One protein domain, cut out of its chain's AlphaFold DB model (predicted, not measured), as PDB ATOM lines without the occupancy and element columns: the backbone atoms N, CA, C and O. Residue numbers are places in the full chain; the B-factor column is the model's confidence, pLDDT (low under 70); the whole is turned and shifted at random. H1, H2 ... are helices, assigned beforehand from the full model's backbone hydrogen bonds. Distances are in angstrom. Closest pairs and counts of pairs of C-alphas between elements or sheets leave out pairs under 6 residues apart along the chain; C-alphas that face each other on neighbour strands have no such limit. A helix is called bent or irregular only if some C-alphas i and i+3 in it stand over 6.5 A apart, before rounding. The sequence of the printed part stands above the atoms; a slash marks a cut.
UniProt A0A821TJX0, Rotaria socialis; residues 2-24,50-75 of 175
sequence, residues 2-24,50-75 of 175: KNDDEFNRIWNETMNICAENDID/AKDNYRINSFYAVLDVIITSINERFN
ATOM      1  N   LYS A   2     139.131 147.215 191.402       58.09
ATOM      2  CA  LYS A   2     139.369 145.948 190.691       58.09
ATOM      3  C   LYS A   2     139.685 146.269 189.227       58.09
ATOM      4  O   LYS A   2     138.760 146.467 188.449       58.09
ATOM      5  N   ASN A   3     140.959 146.511 188.912       70.00
ATOM      6  CA  ASN A   3     141.403 146.756 187.539       70.00
ATOM      7  C   ASN A   3     142.215 145.548 187.063       70.00
ATOM      8  O   ASN A   3     143.238 145.224 187.669       70.00
ATOM      9  N   ASP A   4     141.754 144.891 186.001       72.75
ATOM     10  CA  ASP A   4     142.401 143.692 185.462       72.75
ATOM     11  C   ASP A   4     143.803 144.003 184.902       72.75
ATOM     12  O   ASP A   4     144.680 143.138 184.914       72.75
ATOM     13  N   ASP A   5     144.051 145.249 184.492       78.56
ATOM     14  CA  ASP A   5     145.350 145.701 183.981       78.56
ATOM     15  C   ASP A   5     146.453 145.664 185.050       78.56
ATOM     16  O   ASP A   5     147.577 145.245 184.774       78.56
ATOM     17  N   GLU A   6     146.128 146.034 186.292       78.81
ATOM     18  CA  GLU A   6     147.080 146.000 187.413       78.81
ATOM     19  C   GLU A   6     147.407 144.564 187.823       78.81
ATOM     20  O   GLU A   6     148.567 144.237 188.077       78.81
ATOM     21  N   PHE A   7     146.404 143.681 187.814       80.81
ATOM     22  CA  PHE A   7     146.636 142.257 188.029       80.81
ATOM     23  C   PHE A   7     147.548 141.677 186.942       80.81
ATOM     24  O   PHE A   7     148.495 140.958 187.253       80.81
ATOM     25  N   ASN A   8     147.307 142.019 185.673       82.31
ATOM     26  CA  ASN A   8     148.152 141.576 184.566       82.31
ATOM     27  C   ASN A   8     149.594 142.080 184.707       82.31
ATOM     28  O   ASN A   8     150.522 141.318 184.438       82.31
ATOM     29  N   ARG A   9     149.797 143.321 185.168       85.00
ATOM     30  CA  ARG A   9     151.134 143.861 185.442       85.00
ATOM     31  C   ARG A   9     151.857 143.056 186.522       85.00
ATOM     32  O   ARG A   9     152.963 142.592 186.271       85.00
ATOM     33  N   ILE A  10     151.219 142.850 187.678       83.44
ATOM     34  CA  ILE A  10     151.803 142.106 188.809       83.44
ATOM     35  C   ILE A  10     152.075 140.650 188.423       83.44
ATOM     36  O   ILE A  10     153.118 140.103 188.770       83.44
ATOM     37  N   TRP A  11     151.167 140.025 187.671       82.69
ATOM     38  CA  TRP A  11     151.351 138.665 187.168       82.69
ATOM     39  C   TRP A  11     152.591 138.562 186.275       82.69
ATOM     40  O   TRP A  11     153.417 137.679 186.481       82.69
ATOM     41  N   ASN A  12     152.754 139.483 185.323       84.38
ATOM     42  CA  ASN A  12     153.902 139.486 184.418       84.38
ATOM     43  C   ASN A  12     155.222 139.757 185.157       84.38
ATOM     44  O   ASN A  12     156.220 139.106 184.875       84.38
ATOM     45  N   GLU A  13     155.226 140.675 186.125       85.19
ATOM     46  CA  GLU A  13     156.398 140.943 186.966       85.19
ATOM     47  C   GLU A  13     156.777 139.720 187.811       85.19
ATOM     48  O   GLU A  13     157.944 139.345 187.873       85.19
ATOM     49  N   THR A  14     155.784 139.031 188.381       83.06
ATOM     50  CA  THR A  14     156.004 137.796 189.147       83.06
ATOM     51  C   THR A  14     156.584 136.691 188.263       83.06
ATOM     52  O   THR A  14     157.539 136.038 188.669       83.06
ATOM     53  N   MET A  15     156.064 136.510 187.042       83.12
ATOM     54  CA  MET A  15     156.615 135.534 186.091       83.12
ATOM     55  C   MET A  15     158.056 135.870 185.690       83.12
ATOM     56  O   MET A  15     158.882 134.966 185.605       83.12
ATOM     57  N   ASN A  16     158.385 137.152 185.502       85.19
ATOM     58  CA  ASN A  16     159.759 137.575 185.217       85.19
ATOM     59  C   ASN A  16     160.705 137.240 186.379       85.19
ATOM     60  O   ASN A  16     161.774 136.688 186.148       85.19
ATOM     61  N   ILE A  17     160.296 137.499 187.627       84.31
ATOM     62  CA  ILE A  17     161.087 137.151 188.817       84.31
ATOM     63  C   ILE A  17     161.251 135.630 188.940       84.31
ATOM     64  O   ILE A  17     162.342 135.158 189.259       84.31
ATOM     65  N   CYS A  18     160.201 134.849 188.675       81.62
ATOM     66  CA  CYS A  18     160.284 133.388 188.667       81.62
ATOM     67  C   CYS A  18     161.283 132.887 187.615       81.62
ATOM     68  O   CYS A  18     162.128 132.056 187.937       81.62
ATOM     69  N   ALA A  19     161.241 133.449 186.403       81.25
ATOM     70  CA  ALA A  19     162.171 133.118 185.327       81.25
ATOM     71  C   ALA A  19     163.623 133.515 185.652       81.25
ATOM     72  O   ALA A  19     164.547 132.782 185.318       81.25
ATOM     73  N   GLU A  20     163.840 134.646 186.330       86.56
ATOM     74  CA  GLU A  20     165.173 135.085 186.769       86.56
ATOM     75  C   GLU A  20     165.766 134.209 187.886       86.56
ATOM     76  O   GLU A  20     166.986 134.173 188.049       86.56
ATOM     77  N   ASN A  21     164.926 133.510 188.655       84.12
ATOM     78  CA  ASN A  21     165.334 132.721 189.822       84.12
ATOM     79  C   ASN A  21     165.172 131.199 189.631       84.12
ATOM     80  O   ASN A  21     165.275 130.471 190.619       84.12
ATOM     81  N   ASP A  22     164.921 130.717 188.406       82.06
ATOM     82  CA  ASP A  22     164.641 129.300 188.094       82.06
ATOM     83  C   ASP A  22     163.535 128.692 188.990       82.06
ATOM     84  O   ASP A  22     163.631 127.564 189.478       82.06
ATOM     85  N   ILE A  23     162.473 129.461 189.248       81.44
ATOM     86  CA  ILE A  23     161.306 129.010 190.019       81.44
ATOM     87  C   ILE A  23     160.234 128.514 189.048       81.44
ATOM     88  O   ILE A  23     159.842 129.241 188.135       81.44
ATOM     89  N   ASP A  24     159.728 127.302 189.285       75.31
ATOM     90  CA  ASP A  24     158.660 126.699 188.484       75.31
ATOM     91  C   ASP A  24     157.400 127.579 188.430       75.31
ATOM     92  O   ASP A  24     156.972 128.173 189.428       75.31
ATOM     93  N   ALA A  50     144.774 128.779 185.735       66.81
ATOM     94  CA  ALA A  50     145.601 129.074 186.918       66.81
ATOM     95  C   ALA A  50     145.654 130.586 187.209       66.81
ATOM     96  O   ALA A  50     145.390 131.023 188.329       66.81
ATOM     97  N   LYS A  51     145.836 131.391 186.159       71.94
ATOM     98  CA  LYS A  51     145.801 132.855 186.208       71.94
ATOM     99  C   LYS A  51     144.491 133.434 186.770       71.94
ATOM    100  O   LYS A  51     144.531 134.307 187.633       71.94
ATOM    101  N   ASP A  52     143.334 132.949 186.326       71.69
ATOM    102  CA  ASP A  52     142.029 133.406 186.825       71.69
ATOM    103  C   ASP A  52     141.783 132.981 188.278       71.69
ATOM    104  O   ASP A  52     141.170 133.722 189.049       71.69
ATOM    105  N   ASN A  53     142.295 131.813 188.671       75.62
ATOM    106  CA  ASN A  53     142.226 131.322 190.041       75.62
ATOM    107  C   ASN A  53     143.026 132.221 191.000       75.62
ATOM    108  O   ASN A  53     142.485 132.669 192.009       75.62
ATOM    109  N   TYR A  54     144.270 132.568 190.654       75.19
ATOM    110  CA  TYR A  54     145.077 133.515 191.437       75.19
ATOM    111  C   TYR A  54     144.482 134.928 191.440       75.19
ATOM    112  O   TYR A  54     144.507 135.607 192.471       75.19
ATOM    113  N   ARG A  55     143.877 135.363 190.326       78.62
ATOM    114  CA  ARG A  55     143.169 136.647 190.269       78.62
ATOM    115  C   ARG A  55     142.040 136.714 191.294       78.62
ATOM    116  O   ARG A  55     141.944 137.680 192.046       78.62
ATOM    117  N   ILE A  56     141.181 135.699 191.326       76.62
ATOM    118  CA  ILE A  56     139.982 135.701 192.170       76.62
ATOM    119  C   ILE A  56     140.332 135.390 193.629       76.62
ATOM    120  O   ILE A  56     139.961 136.146 194.523       76.62
ATOM    121  N   ASN A  57     141.071 134.308 193.875       77.81
ATOM    122  CA  ASN A  57     141.257 133.767 195.222       77.81
ATOM    123  C   ASN A  57     142.438 134.370 195.984       77.81
ATOM    124  O   ASN A  57     142.489 134.237 197.204       77.81
ATOM    125  N   SER A  58     143.378 135.026 195.304       77.94
ATOM    126  CA  SER A  58     144.508 135.688 195.962       77.94
ATOM    127  C   SER A  58     144.399 137.199 195.826       77.94
ATOM    128  O   SER A  58     144.241 137.887 196.829       77.94
ATOM    129  N   PHE A  59     144.416 137.728 194.601       81.00
ATOM    130  CA  PHE A  59     144.479 139.176 194.394       81.00
ATOM    131  C   PHE A  59     143.212 139.894 194.872       81.00
ATOM    132  O   PHE A  59     143.284 140.789 195.715       81.00
ATOM    133  N   TYR A  60     142.036 139.474 194.396       83.50
ATOM    134  CA  TYR A  60     140.780 140.087 194.830       83.50
ATOM    135  C   TYR A  60     140.434 139.774 196.281       83.50
ATOM    136  O   TYR A  60     139.965 140.671 196.973       83.50
ATOM    137  N   ALA A  61     140.736 138.569 196.769       84.12
ATOM    138  CA  ALA A  61     140.544 138.233 198.176       84.12
ATOM    139  C   ALA A  61     141.352 139.153 199.107       84.12
ATOM    140  O   ALA A  61     140.805 139.699 200.061       84.12
ATOM    141  N   VAL A  62     142.636 139.386 198.810       85.00
ATOM    142  CA  VAL A  62     143.485 140.285 199.607       85.00
ATOM    143  C   VAL A  62     142.994 141.729 199.518       85.00
ATOM    144  O   VAL A  62     142.899 142.398 200.545       85.00
ATOM    145  N   LEU A  63     142.628 142.212 198.326       86.50
ATOM    146  CA  LEU A  63     142.065 143.556 198.177       86.50
ATOM    147  C   LEU A  63     140.761 143.725 198.956       86.50
ATOM    148  O   LEU A  63     140.587 144.743 199.621       86.50
ATOM    149  N   ASP A  64     139.868 142.740 198.912       86.56
ATOM    150  CA  ASP A  64     138.608 142.784 199.648       86.56
ATOM    151  C   ASP A  64     138.865 142.775 201.167       86.56
ATOM    152  O   ASP A  64     138.210 143.524 201.892       86.56
ATOM    153  N   VAL A  65     139.872 142.038 201.657       86.81
ATOM    154  CA  VAL A  65     140.303 142.083 203.070       86.81
ATOM    155  C   VAL A  65     140.866 143.458 203.440       86.81
ATOM    156  O   VAL A  65     140.511 144.010 204.482       86.81
ATOM    157  N   ILE A  66     141.707 144.053 202.595       86.06
ATOM    158  CA  ILE A  66     142.264 145.393 202.836       86.06
ATOM    159  C   ILE A  66     141.142 146.436 202.861       86.06
ATOM    160  O   ILE A  66     141.075 147.248 203.778       86.06
ATOM    161  N   ILE A  67     140.219 146.392 201.902       86.25
ATOM    162  CA  ILE A  67     139.073 147.306 201.859       86.25
ATOM    163  C   ILE A  67     138.193 147.118 203.097       86.25
ATOM    164  O   ILE A  67     137.816 148.100 203.729       86.25
ATOM    165  N   THR A  68     137.888 145.872 203.463       85.56
ATOM    166  CA  THR A  68     137.058 145.562 204.636       85.56
ATOM    167  C   THR A  68     137.717 146.065 205.913       85.56
ATOM    168  O   THR A  68     137.076 146.776 206.674       85.56
ATOM    169  N   SER A  69     139.009 145.805 206.107       80.00
ATOM    170  CA  SER A  69     139.743 146.265 207.291       80.00
ATOM    171  C   SER A  69     139.867 147.792 207.368       80.00
ATOM    172  O   SER A  69     139.738 148.362 208.451       80.00
ATOM    173  N   ILE A  70     140.054 148.483 206.236       81.56
ATOM    174  CA  ILE A  70     140.006 149.952 206.180       81.56
ATOM    175  C   ILE A  70     138.607 150.440 206.562       81.56
ATOM    176  O   ILE A  70     138.479 151.308 207.422       81.56
ATOM    177  N   ASN A  71     137.558 149.870 205.972       81.56
ATOM    178  CA  ASN A  71     136.180 150.266 206.256       81.56
ATOM    179  C   ASN A  71     135.784 149.991 207.711       81.56
ATOM    180  O   ASN A  71     135.105 150.811 208.318       81.56
ATOM    181  N   GLU A  72     136.222 148.875 208.293       72.88
ATOM    182  CA  GLU A  72     136.013 148.560 209.707       72.88
ATOM    183  C   GLU A  72     136.736 149.562 210.612       72.88
ATOM    184  O   GLU A  72     136.152 150.061 211.575       72.88
ATOM    185  N   ARG A  73     137.986 149.910 210.283       68.69
ATOM    186  CA  ARG A  73     138.808 150.825 211.086       68.69
ATOM    187  C   ARG A  73     138.347 152.281 211.000       68.69
ATOM    188  O   ARG A  73     138.424 152.993 211.998       68.69
ATOM    189  N   PHE A  74     137.877 152.719 209.835       67.00
ATOM    190  CA  PHE A  74     137.459 154.100 209.566       67.00
ATOM    191  C   PHE A  74     135.942 154.271 209.471       67.00
ATOM    192  O   PHE A  74     135.472 155.279 208.947       67.00
ATOM    193  N   ASN A  75     135.166 153.315 209.982       67.88
ATOM    194  CA  ASN A  75     133.715 153.424 209.994       67.88
ATOM    195  C   ASN A  75     133.299 154.726 210.711       67.88
ATOM    196  O   ASN A  75     133.560 154.892 211.905       67.88
TER     197      ASN A  75
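Overview. This is residues 2 to 24 and 50 to 75 of the 175 residues of a protein of Rotaria socialis (UniProt A0A821TJX0). Two helices make a wide, open V: the longer H2 and the shorter H1 come near each other close to their first residues, at Arg 55 and Phe 7, and run away from there to opposite ends. The V is loosely formed, with few C-alphas near each other at its corner, while residues 16 to 22 and 65 to 75 stick out at the two far ends. The printed part has 49 residues with two named helices, H1 then H2 along the chain, and no named strand; the class is all helix. The whole is loose, with a radius of gyration of the C-alphas of 13.8 A, and spans 44 by 19 by 16 A.

Along the chain. Find C-alpha 50 at (145.601, 129.074, 186.918); from there H2, residues 50 to 73, runs 33.2 A to C-alpha 73 at (138.808, 150.825, 211.086). H2 is neither bent nor irregular, but only just: C-alphas 57 and 60 are 6.4 A apart. Then look at C-alpha 4 at (142.401, 143.692, 185.462), where H1, residues 4 to 20, begins its 24.4 A.

Arrangement. H2 and H1 are close but not clearly touching, with 2 pairs of C-alphas within 8 A. Look at Arg 55 and Phe 7, whose C-alphas are the closest of the two helices at 7.0 A. Their lines stand at a steep tilt of 62 degrees, opposite ways. In H1 every O i to N i+4 pair is within hydrogen-bond range; in H2 17 of 20 are.

Size, cuts and confidence. The two C-alphas farthest apart, those of Asp 22 and Asn 75, are 44.9 A apart. Residues 25 to 49 are not printed, and across this cut, which lies in the link from H1 to H2, C-alphas 24 and 50 are 13.4 A apart. The mean pLDDT of the printed part is 79.5; look for values under 70 at residues 2, 50 and 73 to 75.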